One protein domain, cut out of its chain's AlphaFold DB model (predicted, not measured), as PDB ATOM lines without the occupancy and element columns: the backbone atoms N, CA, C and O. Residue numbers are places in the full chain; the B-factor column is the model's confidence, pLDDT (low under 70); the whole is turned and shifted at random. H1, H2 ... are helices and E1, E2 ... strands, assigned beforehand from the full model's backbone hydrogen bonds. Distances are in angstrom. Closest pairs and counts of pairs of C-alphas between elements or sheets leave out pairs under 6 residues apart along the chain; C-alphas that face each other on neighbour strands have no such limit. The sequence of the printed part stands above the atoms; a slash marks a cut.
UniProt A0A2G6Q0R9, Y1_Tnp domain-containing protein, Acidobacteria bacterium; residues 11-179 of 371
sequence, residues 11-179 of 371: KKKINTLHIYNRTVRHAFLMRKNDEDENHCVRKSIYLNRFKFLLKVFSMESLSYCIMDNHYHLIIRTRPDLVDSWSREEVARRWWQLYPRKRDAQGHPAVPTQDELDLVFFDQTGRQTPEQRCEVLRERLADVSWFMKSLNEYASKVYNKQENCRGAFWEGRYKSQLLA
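Overview. This is residues 11 to 179 of the 371 residues of the protein "Y1_Tnp domain-containing protein" of Acidobacteria bacterium (UniProt A0A2G6Q0R9). A twisted sheet of four strands, with H1 and H6 side by side on one of its faces, makes one lobe; the helices H2, H3, H4 and H5 gather beyond one end of the strands as a second, smaller lobe. Long loops join some of these parts, among them residues 23 to 40 between E1 and H1. The printed part has 169 residues, with six named helices and four named strands in the order E1 H1 E2 E3 H2 H3 H4 H5 H6 E4, and its class is mixed, helices and strands. The sheet runs E2, E3, E1, E4, all antiparallel. The whole is compact, with a radius of gyration of the C-alphas of 17.3 A, and spans 50 by 44 by 27 A.

Arrangement. Start with E1, residues 16 to 22, an inner strand of the sheet. A long link leads to H1, residues 41 to 56, and then E2, residues 59 to 66, forms a hairpin with E3, residues 70 to 77. Between E2 and E3 look at N 60 and O 76, 3.0 A apart and within hydrogen-bond range; between E3 and E1, at N 19 and O 73, 2.8 A. E1, H1 and E2 form a split strand-helix-strand unit, two strands that run the same way with E3 between them in the sheet, and its crossover is right-handed. H1 is on the sheet at a height of 10.2 A, over E2 and E3, and runs along the strands, at 2 degrees to E2 on the local plane. E2 bends by 78 degrees at residue 62. Past E3 come H2, residues 79 to 83, and H3, residues 87 to 97, the hub, which touches H1 and two helices still to come. H1 touches H3 with residue 56 alone, where the C-alphas of Val 56 and Arg 93, the closest, are 5.2 A apart. H4, residues 113 to 117, touches H3, closest at the C-alphas of Ala 91 and Leu 116, 5.4 A. H5, residues 129 to 141, touches H3 at a steep tilt of 57 degrees, the closest C-alphas being those of Val 90 and Arg 137, 6.7 A. H5 touches H2 with residues 137 to 141 alone, closest at the C-alphas of Pro 79 and Ala 141, 5.1 A, and only grazes the sheet with residues 140 to 141. H6, residues 143 to 161, is on the same face of the sheet as H1, two layers in which helices are on one face, at a height of 6.6 A and over none of the strands. It touches H1 at a shallow tilt of 31 degrees, opposite ways, closest at the C-alphas of Tyr 46 and Ala 154, 6.4 A. E4, residues 174 to 178, is an edge strand, with N 176 and O 18 of E1 within hydrogen-bond range at 2.8 A. Every O i to N i+4 pair is within hydrogen-bond range in H1, H2, H4 and H5; the counts are 6 of 7 in H3 and 14 of 15 in H6.

Along the chain. Find C-alpha 16 at (330.725, 227.789, 199.968); from there E1 runs 20.4 A to C-alpha 22. H1 measures 22.9 A, E2 18.3 A and E3 21.6 A. H3 measures 16.0 A and H5 18.7 A. H6 begins at C-alpha 143, at (323.348, 229.875, 192.805), and runs 26.8 A. E4 ends at C-alpha 178, at (334.785, 224.294, 199.343).

Size, cuts and confidence. The two C-alphas farthest apart are those of Glu 35 and Gly 125, 53.4 A. The printed part has no cut. The links E1 to H1, H3 to H4, H4 to H5 and H6 to E4 are long. The mean pLDDT of the printed part is 92.5; look for values under 70 at residues 33 to 35 and 37 to 38.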
ATOM      1  N   LYS A  11     321.116 222.186 198.204       85.88
ATOM      2  CA  LYS A  11     320.717 223.596 198.102       85.88
ATOM      3  C   LYS A  11     320.059 224.134 199.373       85.88
ATOM      4  O   LYS A  11     320.019 225.347 199.536       85.88
ATOM      5  N   LYS A  12     319.556 223.255 200.245       84.75
ATOM      6  CA  LYS A  12     318.954 223.640 201.527       84.75
ATOM      7  C   LYS A  12     320.000 223.913 202.608       84.75
ATOM      8  O   LYS A  12     319.675 224.483 203.639       84.75
ATOM      9  N   LYS A  13     321.262 223.534 202.376       86.56
ATOM     10  CA  LYS A  13     322.380 223.811 203.286       86.56
ATOM     11  C   LYS A  13     323.139 225.068 202.858       86.56
ATOM     12  O   LYS A  13     323.167 225.441 201.682       86.56
ATOM     13  N   ILE A  14     323.812 225.698 203.816       88.94
ATOM     14  CA  ILE A  14     324.830 226.713 203.529       88.94
ATOM     15  C   ILE A  14     325.981 226.026 202.794       88.94
ATOM     16  O   ILE A  14     326.537 225.041 203.278       88.94
ATOM     17  N   ASN A  15     326.347 226.546 201.626       90.19
ATOM     18  CA  ASN A  15     327.456 226.031 200.831       90.19
ATOM     19  C   ASN A  15     328.404 227.164 200.471       90.19
ATOM     20  O   ASN A  15     327.954 228.238 200.078       90.19
ATOM     21  N   THR A  16     329.705 226.888 200.512       92.69
ATOM     22  CA  THR A  16     330.725 227.789 199.968       92.69
ATOM     23  C   THR A  16     331.245 227.219 198.659       92.69
ATOM     24  O   THR A  16     331.693 226.075 198.599       92.69
ATOM     25  N   LEU A  17     331.152 228.003 197.592       94.50
ATOM     26  CA  LEU A  17     331.396 227.556 196.229       94.50
ATOM     27  C   LEU A  17     332.441 228.436 195.557       94.50
ATOM     28  O   LEU A  17     332.278 229.653 195.507       94.50
ATOM     29  N   HIS A  18     333.451 227.814 194.959       96.38
ATOM     30  CA  HIS A  18     334.290 228.460 193.957       96.38
ATOM     31  C   HIS A  18     333.646 228.277 192.577       96.38
ATOM     32  O   HIS A  18     333.449 227.155 192.108       96.38
ATOM     33  N   ILE A  19     333.269 229.383 191.943       96.69
ATOM     34  CA  ILE A  19     332.501 229.443 190.698       96.69
ATOM     35  C   ILE A  19     333.298 230.210 189.661       96.69
ATOM     36  O   ILE A  19     333.803 231.292 189.935       96.69
ATOM     37  N   TYR A  20     333.356 229.686 188.443       96.75
ATOM     38  CA  TYR A  20     334.067 230.343 187.356       96.75
ATOM     39  C   TYR A  20     333.436 230.031 186.004       96.75
ATOM     40  O   TYR A  20     332.755 229.015 185.826       96.75
ATOM     41  N   ASN A  21     333.635 230.922 185.040       96.38
ATOM     42  CA  ASN A  21     333.247 230.705 183.650       96.38
ATOM     43  C   ASN A  21     334.181 231.479 182.726       96.38
ATOM     44  O   ASN A  21     334.773 232.474 183.146       96.38
ATOM     45  N   ARG A  22     334.287 231.028 181.478       96.06
ATOM     46  CA  ARG A  22     335.115 231.664 180.454       96.06
ATOM     47  C   ARG A  22     334.262 232.159 179.293       96.06
ATOM     48  O   ARG A  22     333.175 231.639 179.024       96.06
ATOM     49  N   THR A  23     334.749 233.190 178.627       97.12
ATOM     50  CA  THR A  23     334.202 233.692 177.369       97.12
ATOM     51  C   THR A  23     334.386 232.655 176.260       97.12
ATOM     52  O   THR A  23     335.269 231.793 176.319       97.12
ATOM     53  N   VAL A  24     333.541 232.726 175.232       96.19
ATOM     54  CA  VAL A  24     333.693 231.884 174.038       96.19
ATOM     55  C   VAL A  24     335.087 232.043 173.430       96.19
ATOM     56  O   VAL A  24     335.641 233.142 173.388       96.19
ATOM     57  N   ARG A  25     335.663 230.927 172.959       93.50
ATOM     58  CA  ARG A  25     337.001 230.868 172.334       93.50
ATOM     59  C   ARG A  25     338.137 231.403 173.222       93.50
ATOM     60  O   ARG A  25     339.202 231.721 172.707       93.50
ATOM     61  N   HIS A  26     337.900 231.536 174.530       92.06
ATOM     62  CA  HIS A  26     338.802 232.190 175.484       92.06
ATOM     63  C   HIS A  26     339.189 233.630 175.096       92.06
ATOM     64  O   HIS A  26     340.215 234.135 175.554       92.06
ATOM     65  N   ALA A  27     338.374 234.293 174.269       92.94
ATOM     66  CA  ALA A  27     338.643 235.639 173.780       92.94
ATOM     67  C   ALA A  27     338.520 236.683 174.902       92.94
ATOM     68  O   ALA A  27     337.695 236.537 175.805       92.94
ATOM     69  N   PHE A  28     339.288 237.769 174.834       93.25
ATOM     70  CA  PHE A  28     339.303 238.847 175.834       93.25
ATOM     71  C   PHE A  28     338.070 239.770 175.775       93.25
ATOM     72  O   PHE A  28     338.171 240.992 175.743       93.25
ATOM     73  N   LEU A  29     336.869 239.186 175.760       93.06
ATOM     74  CA  LEU A  29     335.605 239.904 175.582       93.06
ATOM     75  C   LEU A  29     335.184 240.720 176.811       93.06
ATOM     76  O   LEU A  29     334.279 241.545 176.704       93.06
ATOM     77  N   MET A  30     335.790 240.499 177.979       92.12
ATOM     78  CA  MET A  30     335.502 241.284 179.184       92.12
ATOM     79  C   MET A  30     336.359 242.546 179.308       92.12
ATOM     80  O   MET A  30     336.133 243.314 180.239       92.12
ATOM     81  N   ARG A  31     337.276 242.789 178.366       86.19
ATOM     82  CA  ARG A  31     337.949 244.077 178.149       86.19
ATOM     83  C   ARG A  31     337.319 244.765 176.932       86.19
ATOM     84  O   ARG A  31     336.838 244.080 176.025       86.19
ATOM     85  N   LYS A  32     337.240 246.099 176.912       75.94
ATOM     86  CA  LYS A  32     336.801 246.854 175.724       75.94
ATOM     87  C   LYS A  32     337.693 248.073 175.532       75.94
ATOM     88  O   LYS A  32     337.407 249.100 176.118       75.94
ATOM     89  N   ASN A  33     338.720 247.956 174.687       63.00
ATOM     90  CA  ASN A  33     339.574 249.073 174.248       63.00
ATOM     91  C   ASN A  33     340.078 249.990 175.383       63.00
ATOM     92  O   ASN A  33     340.296 251.174 175.163       63.00
ATOM     93  N   ASP A  34     340.235 249.452 176.594       63.22
ATOM     94  CA  ASP A  34     340.698 250.218 177.744       63.22
ATOM     95  C   ASP A  34     342.235 250.169 177.771       63.22
ATOM     96  O   ASP A  34     342.818 249.077 177.853       63.22
ATOM     97  N   GLU A  35     342.883 251.334 177.685       60.94
ATOM     98  CA  GLU A  35     344.335 251.487 177.874       60.94
ATOM     99  C   GLU A  35     344.729 251.284 179.349       60.94
ATOM    100  O   GLU A  35     345.799 250.748 179.630       60.94
ATOM    101  N   ASP A  36     343.835 251.623 180.289       70.56
ATOM    102  CA  ASP A  36     344.040 251.470 181.735       70.56
ATOM    103  C   ASP A  36     343.345 250.216 182.292       70.56
ATOM    104  O   ASP A  36     342.114 250.107 182.337       70.56
ATOM    105  N   GLU A  37     344.144 249.274 182.794       64.25
ATOM    106  CA  GLU A  37     343.657 248.028 183.388       64.25
ATOM    107  C   GLU A  37     342.866 248.230 184.691       64.25
ATOM    108  O   GLU A  37     342.043 247.378 185.043       64.25
ATOM    109  N   ASN A  38     343.049 249.361 185.383       67.31
ATOM    110  CA  ASN A  38     342.294 249.717 186.588       67.31
ATOM    111  C   ASN A  38     340.907 250.305 186.289       67.31
ATOM    112  O   ASN A  38     340.067 250.340 187.191       67.31
ATOM    113  N   HIS A  39     340.651 250.735 185.051       77.56
ATOM    114  CA  HIS A  39     339.414 251.413 184.650       77.56
ATOM    115  C   HIS A  39     338.748 250.727 183.456       77.56
ATOM    116  O   HIS A  39     338.264 251.360 182.523       77.56
ATOM    117  N   CYS A  40     338.650 249.402 183.524       89.12
ATOM    118  CA  CYS A  40     337.964 248.615 182.517       89.12
ATOM    119  C   CYS A  40     336.432 248.766 182.605       89.12
ATOM    120  O   CYS A  40     335.788 248.335 183.575       89.12
ATOM    121  N   VAL A  41     335.806 249.326 181.563       90.50
ATOM    122  CA  VAL A  41     334.355 249.601 181.542       90.50
ATOM    123  C   VAL A  41     333.537 248.318 181.713       90.50
ATOM    124  O   VAL A  41     332.614 248.254 182.530       90.50
ATOM    125  N   ARG A  42     333.888 247.255 180.982       93.38
ATOM    126  CA  ARG A  42     333.162 245.976 181.031       93.38
ATOM    127  C   ARG A  42     333.324 245.272 182.375       93.38
ATOM    128  O   ARG A  42     332.322 244.877 182.971       93.38
ATOM    129  N   LYS A  43     334.540 245.170 182.916       95.19
ATOM    130  CA  LYS A  43     334.740 244.593 184.260       95.19
ATOM    131  C   LYS A  43     333.964 245.370 185.327       95.19
ATOM    132  O   LYS A  43     333.369 244.753 186.209       95.19
ATOM    133  N   SER A  44     333.877 246.695 185.199       94.56
ATOM    134  CA  SER A  44     333.093 247.547 186.105       94.56
ATOM    135  C   SER A  44     331.590 247.268 186.018       94.56
ATOM    136  O   SER A  44     330.935 247.117 187.050       94.56
ATOM    137  N   ILE A  45     331.037 247.125 184.807       95.25
ATOM    138  CA  ILE A  45     329.637 246.716 184.599       95.25
ATOM    139  C   ILE A  45     329.376 245.347 185.242       95.25
ATOM    140  O   ILE A  45     328.389 245.187 185.967       95.25
ATOM    141  N   TYR A  46     330.267 244.373 185.025       97.50
ATOM    142  CA  TYR A  46     330.140 243.037 185.611       97.50
ATOM    143  C   TYR A  46     330.171 243.083 187.142       97.50
ATOM    144  O   TYR A  46     329.289 242.524 187.795       97.50
ATOM    145  N   LEU A  47     331.150 243.785 187.722       97.62
ATOM    146  CA  LEU A  47     331.310 243.922 189.168       97.62
ATOM    147  C   LEU A  47     330.114 244.634 189.809       97.62
ATOM    148  O   LEU A  47     329.624 244.199 190.850       97.62
ATOM    149  N   ASN A  48     329.600 245.692 189.181       96.44
ATOM    150  CA  ASN A  48     328.419 246.402 189.667       96.44
ATOM    151  C   ASN A  48     327.176 245.510 189.630       96.44
ATOM    152  O   ASN A  48     326.414 245.477 190.600       96.44
ATOM    153  N   ARG A  49     326.998 244.720 188.561       97.56
ATOM    154  CA  ARG A  49     325.919 243.728 188.496       97.56
ATOM    155  C   ARG A  49     326.078 242.654 189.570       97.56
ATOM    156  O   ARG A  49     325.090 242.296 190.202       97.56
ATOM    157  N   PHE A  50     327.294 242.166 189.796       98.50
ATOM    158  CA  PHE A  50     327.590 241.180 190.833       98.50
ATOM    159  C   PHE A  50     327.240 241.712 192.232       98.50
ATOM    160  O   PHE A  50     326.448 241.091 192.939       98.50
ATOM    161  N   LYS A  51     327.720 242.914 192.582       97.44
ATOM    162  CA  LYS A  51     327.384 243.615 193.835       97.44
ATOM    163  C   LYS A  51     325.878 243.823 194.000       97.44
ATOM    164  O   LYS A  51     325.354 243.640 195.093       97.44
ATOM    165  N   PHE A  52     325.176 244.198 192.930       96.56
ATOM    166  CA  PHE A  52     323.720 244.331 192.944       96.56
ATOM    167  C   PHE A  52     323.033 242.998 193.259       96.56
ATOM    168  O   PHE A  52     322.174 242.947 194.133       96.56
ATOM    169  N   LEU A  53     323.430 241.905 192.603       98.00
ATOM    170  CA  LEU A  53     322.806 240.601 192.828       98.00
ATOM    171  C   LEU A  53     323.043 240.073 194.245       98.00
ATOM    172  O   LEU A  53     322.136 239.455 194.788       98.00
ATOM    173  N   LEU A  54     324.194 240.352 194.867       96.31
ATOM    174  CA  LEU A  54     324.444 240.009 196.278       96.31
ATOM    175  C   LEU A  54     323.501 240.739 197.248       96.31
ATOM    176  O   LEU A  54     323.237 240.240 198.333       96.31
ATOM    177  N   LYS A  55     322.963 241.905 196.866       94.31
ATOM    178  CA  LYS A  55     321.940 242.602 197.664       94.31
ATOM    179  C   LYS A  55     320.555 241.994 197.501       94.31
ATOM    180  O   LYS A  55     319.725 242.181 198.383       94.31
ATOM    181  N   VAL A  56     320.292 241.315 196.383       96.25
ATOM    182  CA  VAL A  56     318.971 240.776 196.031       96.25
ATOM    183  C   VAL A  56     318.831 239.311 196.438       96.25
ATOM    184  O   VAL A  56     317.848 238.939 197.073       96.25
ATOM    185  N   PHE A  57     319.816 238.488 196.092       97.56
ATOM    186  CA  PHE A  57     319.879 237.079 196.457       97.56
ATOM    187  C   PHE A  57     320.417 236.910 197.873       97.56
ATOM    188  O   PHE A  57     321.167 237.747 198.370       97.56
ATOM    189  N   SER A  58     320.093 235.783 198.497       95.12
ATOM    190  CA  SER A  58     320.665 235.411 199.785       95.12
ATOM    191  C   SER A  58     322.018 234.736 199.603       95.12
ATOM    192  O   SER A  58     322.165 233.507 199.644       95.12
ATOM    193  N   MET A  59     323.009 235.562 199.283       93.50
ATOM    194  CA  MET A  59     324.368 235.140 198.987       93.50
ATOM    195  C   MET A  59     325.366 236.172 199.469       93.50
ATOM    196  O   MET A  59     325.101 237.369 199.485       93.50
ATOM    197  N   GLU A  60     326.559 235.697 199.777       92.69
ATOM    198  CA  GLU A  60     327.671 236.551 200.151       92.69
ATOM    199  C   GLU A  60     328.901 236.195 199.323       92.69
ATOM    200  O   GLU A  60     329.049 235.051 198.888       92.69
ATOM    201  N   SER A  61     329.799 237.155 199.114       94.44
ATOM    202  CA  SER A  61     331.052 236.922 198.398       94.44
ATOM    203  C   SER A  61     332.238 237.104 199.327       94.44
ATOM    204  O   SER A  61     332.400 238.167 199.922       94.44
ATOM    205  N   LEU A  62     333.081 236.078 199.426       92.44
ATOM    206  CA  LEU A  62     334.324 236.157 200.188       92.44
ATOM    207  C   LEU A  62     335.452 236.742 199.337       92.44
ATOM    208  O   LEU A  62     336.100 237.707 199.757       92.44
ATOM    209  N   SER A  63     335.626 236.167 198.144       96.38
ATOM    210  CA  SER A  63     336.621 236.592 197.167       96.38
ATOM    211  C   SER A  63     336.078 236.579 195.741       96.38
ATOM    212  O   SER A  63     335.132 235.852 195.425       96.38
ATOM    213  N   TYR A  64     336.682 237.377 194.866       98.69
ATOM    214  CA  TYR A  64     336.397 237.420 193.439       98.69
ATOM    215  C   TYR A  64     337.621 237.896 192.646       98.69
ATOM    216  O   TYR A  64     338.468 238.615 193.167       98.69
ATOM    217  N   CYS A  65     337.674 237.530 191.368       98.50
ATOM    218  CA  CYS A  65     338.628 238.032 190.386       98.50
ATOM    219  C   CYS A  65     337.955 238.095 189.012       98.50
ATOM    220  O   CYS A  65     337.330 237.122 188.579       98.50
ATOM    221  N   ILE A  66     338.084 239.224 188.315       98.12
ATOM    222  CA  ILE A  66     337.527 239.428 186.972       98.12
ATOM    223  C   ILE A  66     338.682 239.650 185.987       98.12
ATOM    224  O   ILE A  66     339.303 240.709 185.961       98.12
ATOM    225  N   MET A  67     338.951 238.642 185.161       96.06
ATOM    226  CA  MET A  67     339.992 238.641 184.129       96.06
ATOM    227  C   MET A  67     339.406 239.052 182.770       96.06
ATOM    228  O   MET A  67     338.199 239.226 182.626       96.06
ATOM    229  N   ASP A  68     340.234 239.172 181.735       94.94
ATOM    230  CA  ASP A  68     339.779 239.647 180.418       94.94
ATOM    231  C   ASP A  68     338.932 238.618 179.645       94.94
ATOM    232  O   ASP A  68     338.062 238.984 178.855       94.94
ATOM    233  N   ASN A  69     339.137 237.320 179.886       95.19
ATOM    234  CA  ASN A  69     338.382 236.221 179.258       95.19
ATOM    235  C   ASN A  69     337.635 235.322 180.252       95.19
ATOM    236  O   ASN A  69     337.028 234.333 179.846       95.19
ATOM    237  N   HIS A  70     337.693 235.591 181.553       96.94
ATOM    238  CA  HIS A  70     337.033 234.748 182.547       96.94
ATOM    239  C   HIS A  70     336.874 235.455 183.887       96.94
ATOM    240  O   HIS A  70     337.431 236.521 184.116       96.94
ATOM    241  N   TYR A  71     336.115 234.853 184.791       98.25
ATOM    242  CA  TYR A  71     335.993 235.325 186.165       98.25
ATOM    243  C   TYR A  71     336.057 234.149 187.138       98.25
ATOM    244  O   TYR A  71     335.731 233.015 186.778       98.25
ATOM    245  N   HIS A  72     336.398 234.455 188.383       98.44
ATOM    246  CA  HIS A  72     336.373 233.551 189.525       98.44
ATOM    247  C   HIS A  72     335.638 234.219 190.688       98.44
ATOM    248  O   HIS A  72     335.924 235.364 191.015       98.44
ATOM    249  N   LEU A  73     334.693 233.521 191.315       98.50
ATOM    250  CA  LEU A  73     333.894 233.996 192.447       98.50
ATOM    251  C   LEU A  73     333.926 232.942 193.555       98.50
ATOM    252  O   LEU A  73     333.719 231.762 193.280       98.50
ATOM    253  N   ILE A  74     334.114 233.356 194.803       97.19
ATOM    254  CA  ILE A  74     333.864 232.533 195.986       97.19
ATOM    255  C   ILE A  74     332.608 233.060 196.658       97.19
ATOM    256  O   ILE A  74     332.605 234.165 197.210       97.19
ATOM    257  N   ILE A  75     331.541 232.268 196.574       95.00
ATOM    258  CA  ILE A  75     330.202 232.629 197.038       95.00
ATOM    259  C   ILE A  75     329.766 231.679 198.148       95.00
ATOM    260  O   ILE A  75     329.886 230.463 198.001       95.00
ATOM    261  N   ARG A  76     329.203 232.230 199.223       92.88
ATOM    262  CA  ARG A  76     328.472 231.482 200.246       92.88
ATOM    263  C   ARG A  76     326.969 231.633 200.019       92.88
ATOM    264  O   ARG A  76     326.468 232.754 200.009       92.88
ATOM    265  N   THR A  77     326.251 230.526 199.843       92.94
ATOM    266  CA  THR A  77     324.779 230.525 199.799       92.94
ATOM    267  C   THR A  77     324.212 230.595 201.211       92.94
ATOM    268  O   THR A  77     324.742 229.943 202.109       92.94
ATOM    269  N   ARG A  78     323.123 231.345 201.405       90.69
ATOM    270  CA  ARG A  78     322.477 231.536 202.712       90.69
ATOM    271  C   ARG A  78     320.976 231.206 202.667       90.69
ATOM    272  O   ARG A  78     320.150 232.107 202.818       90.69
ATOM    273  N   PRO A  79     320.587 229.943 202.390       91.25
ATOM    274  CA  PRO A  79     319.170 229.561 202.383       91.25
ATOM    275  C   PRO A  79     318.482 229.860 203.726       91.25
ATOM    276  O   PRO A  79     317.345 230.308 203.734       91.25
ATOM    277  N   ASP A  80     319.227 229.764 204.825       89.12
ATOM    278  CA  ASP A  80     318.802 230.103 206.185       89.12
ATOM    279  C   ASP A  80     318.306 231.551 206.348       89.12
ATOM    280  O   ASP A  80     317.349 231.800 207.076       89.12
ATOM    281  N   LEU A  81     318.909 232.523 205.653       89.88
ATOM    282  CA  LEU A  81     318.420 233.905 205.702       89.88
ATOM    283  C   LEU A  81     317.122 234.072 204.915       89.88
ATOM    284  O   LEU A  81     316.288 234.892 205.292       89.88
ATOM    285  N   VAL A  82     316.940 233.306 203.836       90.75
ATOM    286  CA  VAL A  82     315.710 233.389 203.044       90.75
ATOM    287  C   VAL A  82     314.516 232.942 203.868       90.75
ATOM    288  O   VAL A  82     313.466 233.564 203.752       90.75
ATOM    289  N   ASP A  83     314.670 231.938 204.727       87.19
ATOM    290  CA  ASP A  83     313.594 231.447 205.596       87.19
ATOM    291  C   ASP A  83     313.077 232.539 206.551       87.19
ATOM    292  O   ASP A  83     311.901 232.554 206.905       87.19
ATOM    293  N   SER A  84     313.923 233.518 206.898       90.81
ATOM    294  CA  SER A  84     313.558 234.640 207.775       90.81
ATOM    295  C   SER A  84     312.827 235.799 207.079       90.81
ATOM    296  O   SER A  84     312.298 236.683 207.750       90.81
ATOM    297  N   TRP A  85     312.811 235.853 205.742       95.31
ATOM    298  CA  TRP A  85     312.237 236.998 205.027       95.31
ATOM    299  C   TRP A  85     310.712 237.000 205.087       95.31
ATOM    300  O   TRP A  85     310.082 235.950 204.987       95.31
ATOM    301  N   SER A  86     310.090 238.175 205.173       96.19
ATOM    302  CA  SER A  86     308.644 238.285 204.971       96.19
ATOM    303  C   SER A  86     308.282 238.033 203.501       96.19
ATOM    304  O   SER A  86     309.124 238.121 202.602       96.19
ATOM    305  N   ARG A  87     307.005 237.746 203.234       95.81
ATOM    306  CA  ARG A  87     306.485 237.640 201.862       95.81
ATOM    307  C   ARG A  87     306.728 238.932 201.073       95.81
ATOM    308  O   ARG A  87     307.158 238.879 199.925       95.81
ATOM    309  N   GLU A  88     306.530 240.086 201.703       95.75
ATOM    310  CA  GLU A  88     306.803 241.385 201.086       95.75
ATOM    311  C   GLU A  88     308.281 241.535 200.690       95.75
ATOM    312  O   GLU A  88     308.582 241.943 199.569       95.75
ATOM    313  N   GLU A  89     309.214 241.134 201.558       96.62
ATOM    314  CA  GLU A  89     310.652 241.194 201.270       96.62
ATOM    315  C   GLU A  89     311.032 240.287 200.086       96.62
ATOM    316  O   GLU A  89     311.783 240.699 199.195       96.62
ATOM    317  N   VAL A  90     310.461 239.078 200.009       97.75
ATOM    318  CA  VAL A  90     310.630 238.176 198.853       97.75
ATOM    319  C   VAL A  90     310.136 238.845 197.565       97.75
ATOM    320  O   VAL A  90     310.843 238.820 196.551       97.75
ATOM    321  N   ALA A  91     308.961 239.483 197.598       96.94
ATOM    322  CA  ALA A  91     308.401 240.186 196.446       96.94
ATOM    323  C   ALA A  91     309.282 241.362 196.010       96.94
ATOM    324  O   ALA A  91     309.622 241.468 194.830       96.94
ATOM    325  N   ARG A  92     309.715 242.211 196.954       96.81
ATOM    326  CA  ARG A  92     310.579 243.372 196.685       96.81
ATOM    327  C   ARG A  92     311.916 242.954 196.080       96.81
ATOM    328  O   ARG A  92     312.382 243.573 195.123       96.81
ATOM    329  N   ARG A  93     312.531 241.882 196.586       97.12
ATOM    330  CA  ARG A  93     313.764 241.315 196.015       97.12
ATOM    331  C   ARG A  93     313.540 240.783 194.608       97.12
ATOM    332  O   ARG A  93     314.316 241.089 193.702       97.12
ATOM    333  N   TRP A  94     312.469 240.026 194.389       96.75
ATOM    334  CA  TRP A  94     312.166 239.487 193.066       96.75
ATOM    335  C   TRP A  94     311.860 240.589 192.040       96.75
ATOM    336  O   TRP A  94     312.337 240.527 190.902       96.75
ATOM    337  N   TRP A  95     311.145 241.637 192.456       95.94
ATOM    338  CA  TRP A  95     310.854 242.818 191.645       95.94
ATOM    339  C   TRP A  95     312.124 243.513 191.147       95.94
ATOM    340  O   TRP A  95     312.191 243.924 189.991       95.94
ATOM    341  N   GLN A  96     313.182 243.574 191.961       95.00
ATOM    342  CA  GLN A  96     314.465 244.142 191.533       95.00
ATOM    343  C   GLN A  96     315.103 243.378 190.352       95.00
ATOM    344  O   GLN A  96     315.846 243.965 189.561       95.00
ATOM    345  N   LEU A  97     314.822 242.079 190.197       93.44
ATOM    346  CA  LEU A  97     315.329 241.269 189.080       93.44
ATOM    347  C   LEU A  97     314.456 241.395 187.832       93.44
ATOM    348  O   LEU A  97     314.982 241.524 186.722       93.44
ATOM    349  N   TYR A  98     313.139 241.351 188.028       91.69
ATOM    350  CA  TYR A  98     312.136 241.277 186.966       91.69
ATOM    351  C   TYR A  98     311.033 242.323 187.179       91.69
ATOM    352  O   TYR A  98     309.879 241.956 187.410       91.69
ATOM    353  N   PRO A  99     311.367 243.623 187.114       91.31
ATOM    354  CA  PRO A  99     310.381 244.666 187.344       91.31
ATOM    355  C   PRO A  99     309.407 244.747 186.171       91.31
ATOM    356  O   PRO A  99     309.819 244.641 185.011       91.31
ATOM    357  N   ARG A 100     308.124 244.994 186.461       88.69
ATOM    358  CA  ARG A 100     307.126 245.276 185.413       88.69
ATOM    359  C   ARG A 100     307.237 246.705 184.883       88.69
ATOM    360  O   ARG A 100     306.877 246.954 183.738       88.69
ATOM    361  N   LYS A 101     307.762 247.625 185.698       91.75
ATOM    362  CA  LYS A 101     307.963 249.039 185.361       91.75
ATOM    363  C   LYS A 101     309.388 249.475 185.671       91.75
ATOM    364  O   LYS A 101     309.978 249.049 186.665       91.75
ATOM    365  N   ARG A 102     309.937 250.333 184.818       92.56
ATOM    366  CA  ARG A 102     311.261 250.934 185.000       92.56
ATOM    367  C   ARG A 102     311.144 252.450 185.049       92.56
ATOM    368  O   ARG A 102     310.236 253.000 184.434       92.56
ATOM    369  N   ASP A 103     312.042 253.088 185.790       91.94
ATOM    370  CA  ASP A 103     312.174 254.544 185.796       91.94
ATOM    371  C   ASP A 103     312.839 255.060 184.503       91.94
ATOM    372  O   ASP A 103     313.230 254.282 183.625       91.94
ATOM    373  N   ALA A 104     312.975 256.383 184.385       89.06
ATOM    374  CA  ALA A 104     313.591 257.035 183.227       89.06
ATOM    375  C   ALA A 104     315.063 256.625 183.011       89.06
ATOM    376  O   ALA A 104     315.574 256.705 181.897       89.06
ATOM    377  N   GLN A 105     315.741 256.154 184.061       84.44
ATOM    378  CA  GLN A 105     317.119 255.668 184.032       84.44
ATOM    379  C   GLN A 105     317.199 254.155 183.757       84.44
ATOM    380  O   GLN A 105     318.289 253.589 183.655       84.44
ATOM    381  N   GLY A 106     316.054 253.482 183.601       84.06
ATOM    382  CA  GLY A 106     315.960 252.053 183.331       84.06
ATOM    383  C   GLY A 106     316.107 251.162 184.569       84.06
ATOM    384  O   GLY A 106     316.183 249.934 184.420       84.06
ATOM    385  N   HIS A 107     316.132 251.717 185.782       87.06
ATOM    386  CA  HIS A 107     316.137 250.943 187.023       87.06
ATOM    387  C   HIS A 107     314.728 250.431 187.363       87.06
ATOM    388  O   HIS A 107     313.743 250.970 186.865       87.06
ATOM    389  N   PRO A 108     314.597 249.366 188.179       90.06
ATOM    390  CA  PRO A 108     313.305 248.960 188.733       90.06
ATOM    391  C   PRO A 108     312.597 250.144 189.410       90.06
ATOM    392  O   PRO A 108     313.141 250.709 190.355       90.06
ATOM    393  N   ALA A 109     311.397 250.506 188.946       93.38
ATOM    394  CA  ALA A 109     310.591 251.532 189.610       93.38
ATOM    395  C   ALA A 109     310.140 251.046 191.000       93.38
ATOM    396  O   ALA A 109     310.067 249.835 191.236       93.38
ATOM    397  N   VAL A 110     309.825 251.971 191.911       92.94
ATOM    398  CA  VAL A 110     309.270 251.624 193.230       92.94
ATOM    399  C   VAL A 110     307.897 250.964 193.027       92.94
ATOM    400  O   VAL A 110     307.030 251.601 192.429       92.94
ATOM    401  N   PRO A 111     307.693 249.709 193.472       94.12
ATOM    402  CA  PRO A 111     306.426 249.013 193.274       94.12
ATOM    403  C   PRO A 111     305.358 249.480 194.267       94.12
ATOM    404  O   PRO A 111     305.676 249.775 195.425       94.12
ATOM    405  N   THR A 112     304.095 249.476 193.838       94.69
ATOM    406  CA  THR A 112     302.942 249.555 194.756       94.69
ATOM    407  C   THR A 112     302.718 248.219 195.473       94.69
ATOM    408  O   THR A 112     303.288 247.195 195.086       94.69
ATOM    409  N   GLN A 113     301.879 248.204 196.513       93.31
ATOM    410  CA  GLN A 113     301.553 246.962 197.222       93.31
ATOM    411  C   GLN A 113     300.881 245.937 196.291       93.31
ATOM    412  O   GLN A 113     301.332 244.796 196.219       93.31
ATOM    413  N   ASP A 114     299.913 246.370 195.480       92.00
ATOM    414  CA  ASP A 114     299.243 245.506 194.499       92.00
ATOM    415  C   ASP A 114     300.233 244.887 193.499       92.00
ATOM    416  O   ASP A 114     300.131 243.720 193.124       92.00
ATOM    417  N   GLU A 115     301.243 245.650 193.068       93.88
ATOM    418  CA  GLU A 115     302.276 245.150 192.159       93.88
ATOM    419  C   GLU A 115     303.164 244.085 192.809       93.88
ATOM    420  O   GLU A 115     303.577 243.142 192.122       93.88
ATOM    421  N   LEU A 116     303.438 244.212 194.110       94.62
ATOM    422  CA  LEU A 116     304.146 243.191 194.879       94.62
ATOM    423  C   LEU A 116     303.302 241.925 195.026       94.62
ATOM    424  O   LEU A 116     303.831 240.829 194.848       94.62
ATOM    425  N   ASP A 117     302.000 242.046 195.263       91.50
ATOM    426  CA  ASP A 117     301.119 240.881 195.378       91.50
ATOM    427  C   ASP A 117     301.005 240.126 194.045       91.50
ATOM    428  O   ASP A 117     301.066 238.891 194.000       91.50
ATOM    429  N   LEU A 118     301.000 240.862 192.929       92.00
ATOM    430  CA  LEU A 118     301.035 240.306 191.575       92.00
ATOM    431  C   LEU A 118     302.337 239.555 191.234       92.00
ATOM    432  O   LEU A 118     302.368 238.833 190.232       92.00
ATOM    433  N   VAL A 119     303.413 239.680 192.023       93.25
ATOM    434  CA  VAL A 119     304.633 238.858 191.863       93.25
ATOM    435  C   VAL A 119     304.350 237.382 192.154       93.25
ATOM    436  O   VAL A 119     304.968 236.497 191.549       93.25
ATOM    437  N   PHE A 120     303.405 237.111 193.055       94.12
ATOM    438  CA  PHE A 120     303.018 235.758 193.447       94.12
ATOM    439  C   PHE A 120     301.931 235.158 192.561       94.12
ATOM    440  O   PHE A 120     301.650 233.968 192.672       94.12
ATOM    441  N   PHE A 121     301.354 235.947 191.656       90.31
ATOM    442  CA  PHE A 121     300.371 235.450 190.710       90.31
ATOM    443  C   PHE A 121     301.035 234.553 189.658       90.31
ATOM    444  O   PHE A 121     301.872 234.997 188.863       90.31
ATOM    445  N   ASP A 122     300.656 233.277 189.649       85.56
ATOM    446  CA  ASP A 122     301.048 232.332 188.613       85.56
ATOM    447  C   ASP A 122     300.040 232.362 187.459       85.56
ATOM    448  O   ASP A 122     298.909 231.899 187.585       85.56
ATOM    449  N   GLN A 123     300.481 232.852 186.300       82.12
ATOM    450  CA  GLN A 123     299.662 232.926 185.085       82.12
ATOM    451  C   GLN A 123     299.172 231.556 184.596       82.12
ATOM    452  O   GLN A 123     298.213 231.496 183.834       82.12
ATOM    453  N   THR A 124     299.823 230.460 185.003       86.50
ATOM    454  CA  THR A 124     299.398 229.107 184.612       86.50
ATOM    455  C   THR A 124     298.296 228.534 185.502       86.50
ATOM    456  O   THR A 124     297.761 227.476 185.177       86.50
ATOM    457  N   GLY A 125     297.977 229.196 186.623       86.00
ATOM    458  CA  GLY A 125     297.014 228.719 187.619       86.00
ATOM    459  C   GLY A 125     297.443 227.443 188.355       86.00
ATOM    460  O   GLY A 125     296.626 226.834 189.038       86.00
ATOM    461  N   ARG A 126     298.703 227.004 188.212       89.00
ATOM    462  CA  ARG A 126     299.198 225.740 188.784       89.00
ATOM    463  C   ARG A 126     299.713 225.890 190.209       89.00
ATOM    464  O   ARG A 126     299.870 224.883 190.892       89.00
ATOM    465  N   GLN A 127     300.046 227.111 190.624       92.31
ATOM    466  CA  GLN A 127     300.589 227.409 191.945       92.31
ATOM    467  C   GLN A 127     299.707 228.428 192.663       92.31
ATOM    468  O   GLN A 127     299.359 229.458 192.083       92.31
ATOM    469  N   THR A 128     299.404 228.181 193.939       94.81
ATOM    470  CA  THR A 128     298.843 229.231 194.803       94.81
ATOM    471  C   THR A 128     299.894 230.322 195.052       94.81
ATOM    472  O   THR A 128     301.097 230.063 194.908       94.81
ATOM    473  N   PRO A 129     299.495 231.540 195.460       94.38
ATOM    474  CA  PRO A 129     300.448 232.594 195.797       94.38
ATOM    475  C   PRO A 129     301.469 232.188 196.877       94.38
ATOM    476  O   PRO A 129     302.638 232.565 196.806       94.38
ATOM    477  N   GLU A 130     301.061 231.362 197.839       93.88
ATOM    478  CA  GLU A 130     301.908 230.836 198.917       93.88
ATOM    479  C   GLU A 130     302.937 229.848 198.359       93.88
ATOM    480  O   GLU A 130     304.136 229.996 198.592       93.88
ATOM    481  N   GLN A 131     302.499 228.894 197.529       95.44
ATOM    482  CA  GLN A 131     303.402 227.965 196.842       95.44
ATOM    483  C   GLN A 131     304.385 228.713 195.938       95.44
ATOM    484  O   GLN A 131     305.566 228.366 195.851       95.44
ATOM    485  N   ARG A 132     303.913 229.768 195.267       95.31
ATOM    486  CA  ARG A 132     304.761 230.612 194.437       95.31
ATOM    487  C   ARG A 132     305.801 231.351 195.273       95.31
ATOM    488  O   ARG A 132     306.951 231.425 194.843       95.31
ATOM    489  N   CYS A 133     305.427 231.866 196.442       95.75
ATOM    490  CA  CYS A 133     306.352 232.511 197.371       95.75
ATOM    491  C   CYS A 133     307.498 231.570 197.761       95.75
ATOM    492  O   CYS A 133     308.661 231.952 197.622       95.75
ATOM    493  N   GLU A 134     307.195 230.323 198.118       95.06
ATOM    494  CA  GLU A 134     308.217 229.326 198.463       95.06
ATOM    495  C   GLU A 134     309.140 229.000 197.282       95.06
ATOM    496  O   GLU A 134     310.363 228.943 197.424       95.06
ATOM    497  N   VAL A 135     308.596 228.919 196.065       94.69
ATOM    498  CA  VAL A 135     309.425 228.790 194.859       94.69
ATOM    499  C   VAL A 135     310.356 229.992 194.684       94.69
ATOM    500  O   VAL A 135     311.507 229.821 194.283       94.69
ATOM    501  N   LEU A 136     309.894 231.218 194.943       95.94
ATOM    502  CA  LEU A 136     310.744 232.408 194.833       95.94
ATOM    503  C   LEU A 136     311.826 232.440 195.916       95.94
ATOM    504  O   LEU A 136     312.966 232.782 195.591       95.94
ATOM    505  N   ARG A 137     311.516 232.016 197.146       96.25
ATOM    506  CA  ARG A 137     312.505 231.823 198.215       96.25
ATOM    507  C   ARG A 137     313.623 230.888 197.769       96.25
ATOM    508  O   ARG A 137     314.788 231.290 197.743       96.25
ATOM    509  N   GLU A 138     313.275 229.687 197.304       94.50
ATOM    510  CA  GLU A 138     314.264 228.721 196.815       94.50
ATOM    511  C   GLU A 138     315.145 229.318 195.708       94.50
ATOM    512  O   GLU A 138     316.364 229.150 195.707       94.50
ATOM    513  N   ARG A 139     314.549 230.065 194.770       95.88
ATOM    514  CA  ARG A 139     315.289 230.711 193.675       95.88
ATOM    515  C   ARG A 139     316.235 231.799 194.167       95.88
ATOM    516  O   ARG A 139     317.341 231.892 193.638       95.88
ATOM    517  N   LEU A 140     315.834 232.597 195.155       97.12
ATOM    518  CA  LEU A 140     316.658 233.663 195.735       97.12
ATOM    519  C   LEU A 140     317.837 233.126 196.567       97.12
ATOM    520  O   LEU A 140     318.793 233.867 196.794       97.12
ATOM    521  N   ALA A 141     317.826 231.847 196.954       94.94
ATOM    522  CA  ALA A 141     318.980 231.141 197.525       94.94
ATOM    523  C   ALA A 141     319.779 230.310 196.494       94.94
ATOM    524  O   ALA A 141     320.867 229.814 196.800       94.94
ATOM    525  N   ASP A 142     319.278 230.131 195.265       94.38
ATOM    526  CA  ASP A 142     319.866 229.217 194.279       94.38
ATOM    527  C   ASP A 142     320.952 229.888 193.430       94.38
ATOM    528  O   ASP A 142     320.700 230.759 192.590       94.38
ATOM    529  N   VAL A 143     322.184 229.397 193.566       94.94
ATOM    530  CA  VAL A 143     323.348 229.875 192.805       94.94
ATOM    531  C   VAL A 143     323.167 229.806 191.284       94.94
ATOM    532  O   VAL A 143     323.712 230.617 190.547       94.94
ATOM    533  N   SER A 144     322.366 228.879 190.762       94.44
ATOM    534  CA  SER A 144     322.056 228.809 189.331       94.44
ATOM    535  C   SER A 144     321.193 229.978 188.873       94.44
ATOM    536  O   SER A 144     321.410 230.468 187.767       94.44
ATOM    537  N   TRP A 145     320.254 230.440 189.701       96.81
ATOM    538  CA  TRP A 145     319.454 231.633 189.416       96.81
ATOM    539  C   TRP A 145     320.279 232.908 189.544       96.81
ATOM    540  O   TRP A 145     320.171 233.790 188.688       96.81
ATOM    541  N   PHE A 146     321.173 232.963 190.532       97.62
ATOM    542  CA  PHE A 146     322.151 234.039 190.659       97.62
ATOM    543  C   PHE A 146     323.046 234.132 189.418       97.62
ATOM    544  O   PHE A 146     323.095 235.163 188.748       97.62
ATOM    545  N   MET A 147     323.683 233.021 189.035       97.31
ATOM    546  CA  MET A 147     324.589 232.988 187.887       97.31
ATOM    547  C   MET A 147     323.864 233.199 186.560       97.31
ATOM    548  O   MET A 147     324.437 233.811 185.663       97.31
ATOM    549  N   LYS A 148     322.608 232.749 186.420       96.38
ATOM    550  CA  LYS A 148     321.766 233.111 185.272       96.38
ATOM    551  C   LYS A 148     321.597 234.630 185.209       96.38
ATOM    552  O   LYS A 148     321.905 235.229 184.187       96.38
ATOM    553  N   SER A 149     321.193 235.252 186.315       97.19
ATOM    554  CA  SER A 149     320.942 236.698 186.407       97.19
ATOM    555  C   SER A 149     322.191 237.558 186.180       97.19
ATOM    556  O   SER A 149     322.067 238.713 185.759       97.19
ATOM    557  N   LEU A 150     323.375 237.008 186.460       98.00
ATOM    558  CA  LEU A 150     324.671 237.647 186.238       98.00
ATOM    559  C   LEU A 150     325.152 237.476 184.791       98.00
ATOM    560  O   LEU A 150     325.376 238.457 184.082       98.00
ATOM    561  N   ASN A 151     325.258 236.230 184.326       97.69
ATOM    562  CA  ASN A 151     325.846 235.908 183.027       97.69
ATOM    563  C   ASN A 151     324.944 236.301 181.857       97.69
ATOM    564  O   ASN A 151     325.452 236.734 180.821       97.69
ATOM    565  N   GLU A 152     323.624 236.173 182.005       96.00
ATOM    566  CA  GLU A 152     322.666 236.609 180.986       96.00
ATOM    567  C   GLU A 152     322.696 238.134 180.831       96.00
ATOM    568  O   GLU A 152     322.722 238.630 179.707       96.00
ATOM    569  N   TYR A 153     322.761 238.873 181.945       95.81
ATOM    570  CA  TYR A 153     322.879 240.333 181.925       95.81
ATOM    571  C   TYR A 153     324.149 240.775 181.193       95.81
ATOM    572  O   TYR A 153     324.062 241.550 180.245       95.81
ATOM    573  N   ALA A 154     325.304 240.221 181.577       95.81
ATOM    574  CA  ALA A 154     326.579 240.512 180.926       95.81
ATOM    575  C   ALA A 154     326.531 240.213 179.417       95.81
ATOM    576  O   ALA A 154     326.877 241.072 178.613       95.81
ATOM    577  N   SER A 155     326.000 239.047 179.026       96.12
ATOM    578  CA  SER A 155     325.868 238.670 177.609       96.12
ATOM    579  C   SER A 155     325.017 239.675 176.831       96.12
ATOM    580  O   SER A 155     325.417 240.123 175.763       96.12
ATOM    581  N   LYS A 156     323.849 240.061 177.369       95.19
ATOM    582  CA  LYS A 156     322.945 241.019 176.713       95.19
ATOM    583  C   LYS A 156     323.590 242.394 176.557       95.19
ATOM    584  O   LYS A 156     323.487 242.985 175.487       95.19
ATOM    585  N   VAL A 157     324.241 242.895 177.607       94.38
ATOM    586  CA  VAL A 157     324.886 244.214 177.583       94.38
ATOM    587  C   VAL A 157     326.055 244.221 176.602       94.38
ATOM    588  O   VAL A 157     326.115 245.098 175.744       94.38
ATOM    589  N   TYR A 158     326.955 243.240 176.677       95.06
ATOM    590  CA  TYR A 158     328.169 243.241 175.861       95.06
ATOM    591  C   TYR A 158     327.896 242.938 174.392       95.06
ATOM    592  O   TYR A 158     328.451 243.616 173.535       95.06
ATOM    593  N   ASN A 159     326.981 242.014 174.087       95.06
ATOM    594  CA  ASN A 159     326.596 241.753 172.701       95.06
ATOM    595  C   ASN A 159     325.916 242.977 172.068       95.06
ATOM    596  O   ASN A 159     326.206 243.321 170.926       95.06
ATOM    597  N   LYS A 160     325.067 243.693 172.823       94.06
ATOM    598  CA  LYS A 160     324.462 244.948 172.352       94.06
ATOM    599  C   LYS A 160     325.518 246.026 172.081       94.06
ATOM    600  O   LYS A 160     325.404 246.730 171.087       94.06
ATOM    601  N   GLN A 161     326.541 246.144 172.934       92.31
ATOM    602  CA  GLN A 161     327.647 247.099 172.753       92.31
ATOM    603  C   GLN A 161     328.488 246.850 171.491       92.31
ATOM    604  O   GLN A 161     329.140 247.782 171.033       92.31
ATOM    605  N   GLU A 162     328.502 245.619 170.975       89.81
ATOM    606  CA  GLU A 162     329.233 245.213 169.761       89.81
ATOM    607  C   GLU A 162     328.297 244.968 168.569       89.81
ATOM    608  O   GLU A 162     328.716 244.422 167.553       89.81
ATOM    609  N   ASN A 163     327.012 245.319 168.702       92.88
ATOM    610  CA  ASN A 163     325.978 245.055 167.703       92.88
ATOM    611  C   ASN A 163     325.974 243.597 167.185       92.88
ATOM    612  O   ASN A 163     325.739 243.335 166.006       92.88
ATOM    613  N   CYS A 164     326.250 242.633 168.066       93.00
ATOM    614  CA  CYS A 164     326.346 241.223 167.709       93.00
ATOM    615  C   CYS A 164     325.279 240.379 168.419       93.00
ATOM    616  O   CYS A 164     324.606 240.804 169.363       93.00
ATOM    617  N   ARG A 165     325.093 239.149 167.939       91.88
ATOM    618  CA  ARG A 165     324.223 238.132 168.544       91.88
ATOM    619  C   ARG A 165     325.035 236.859 168.769       91.88
ATOM    620  O   ARG A 165     326.034 236.636 168.097       91.88
ATOM    621  N   GLY A 166     324.580 236.009 169.687       91.12
ATOM    622  CA  GLY A 166     325.191 234.703 169.943       91.12
ATOM    623  C   GLY A 166     325.665 234.506 171.380       91.12
ATOM    624  O   GLY A 166     325.363 235.296 172.279       91.12
ATOM    625  N   ALA A 167     326.373 233.401 171.602       94.12
ATOM    626  CA  ALA A 167     326.884 233.028 172.913       94.12
ATOM    627  C   ALA A 167     328.076 233.910 173.313       94.12
ATOM    628  O   ALA A 167     329.047 234.018 172.573       94.12
ATOM    629  N   PHE A 168     328.013 234.499 174.509       95.94
ATOM    630  CA  PHE A 168     329.135 235.238 175.099       95.94
ATOM    631  C   PHE A 168     330.053 234.325 175.930       95.94
ATOM    632  O   PHE A 168     331.275 234.458 175.918       95.94
ATOM    633  N   TRP A 169     329.461 233.362 176.641       97.06
ATOM    634  CA  TRP A 169     330.165 232.394 177.483       97.06
ATOM    635  C   TRP A 169     330.365 231.068 176.749       97.06
ATOM    636  O   TRP A 169     329.464 230.633 176.033       97.06
ATOM    637  N   GLU A 170     331.491 230.384 176.989       94.75
ATOM    638  CA  GLU A 170     331.795 229.070 176.386       94.75
ATOM    639  C   GLU A 170     330.746 228.001 176.727       94.75
ATOM    640  O   GLU A 170     330.560 227.019 176.013       94.75
ATOM    641  N   GLY A 171     330.045 228.197 177.842       92.56
ATOM    642  CA  GLY A 171     328.982 227.325 178.284       92.56
ATOM    643  C   GLY A 171     328.472 227.714 179.660       92.56
ATOM    644  O   GLY A 171     328.518 228.870 180.096       92.56
ATOM    645  N   ARG A 172     327.947 226.714 180.368       91.38
ATOM    646  CA  ARG A 172     327.468 226.910 181.735       91.38
ATOM    647  C   ARG A 172     328.659 227.060 182.687       91.38
ATOM    648  O   ARG A 172     329.620 226.305 182.567       91.38
ATOM    649  N   TYR A 173     328.519 227.913 183.703       93.88
ATOM    650  CA  TYR A 173     329.533 228.080 184.749       93.88
ATOM    651  C   TYR A 173     329.945 226.743 185.394       93.88
ATOM    652  O   TYR A 173     329.129 225.820 185.553       93.88
ATOM    653  N   LYS A 174     331.208 226.660 185.798       92.81
ATOM    654  CA  LYS A 174     331.791 225.566 186.578       92.81
ATOM    655  C   LYS A 174     331.732 225.929 188.065       92.81
ATOM    656  O   LYS A 174     331.720 227.107 188.415       92.81
ATOM    657  N   SER A 175     331.636 224.921 188.928       92.75
ATOM    658  CA  SER A 175     331.539 225.107 190.379       92.75
ATOM    659  C   SER A 175     332.259 223.998 191.138       92.75
ATOM    660  O   SER A 175     332.190 222.828 190.749       92.75
ATOM    661  N   GLN A 176     332.910 224.384 192.229       92.00
ATOM    662  CA  GLN A 176     333.593 223.523 193.188       92.00
ATOM    663  C   GLN A 176     333.051 223.802 194.586       92.00
ATOM    664  O   GLN A 176     332.944 224.963 194.973       92.00
ATOM    665  N   LEU A 177     332.717 222.755 195.337       91.62
ATOM    666  CA  LEU A 177     332.347 222.876 196.745       91.62
ATOM    667  C   LEU A 177     333.619 222.988 197.594       91.62
ATOM    668  O   LEU A 177     334.454 222.082 197.562       91.62
ATOM    669  N   LEU A 178     333.742 224.083 198.342       91.94
ATOM    670  CA  LEU A 178     334.785 224.294 199.343       91.94
ATOM    671  C   LEU A 178     334.238 223.780 200.678       91.94
ATOM    672  O   LEU A 178     333.373 224.407 201.285       91.94
ATOM    673  N   ALA A 179     334.666 222.581 201.065       88.69
ATOM    674  CA  ALA A 179     334.029 221.787 202.112       88.69
ATOM    675  C   ALA A 179     334.433 222.192 203.541       88.69
ATOM    676  O   ALA A 179     333.774 221.789 204.498       88.69
TER     677      ALA A 179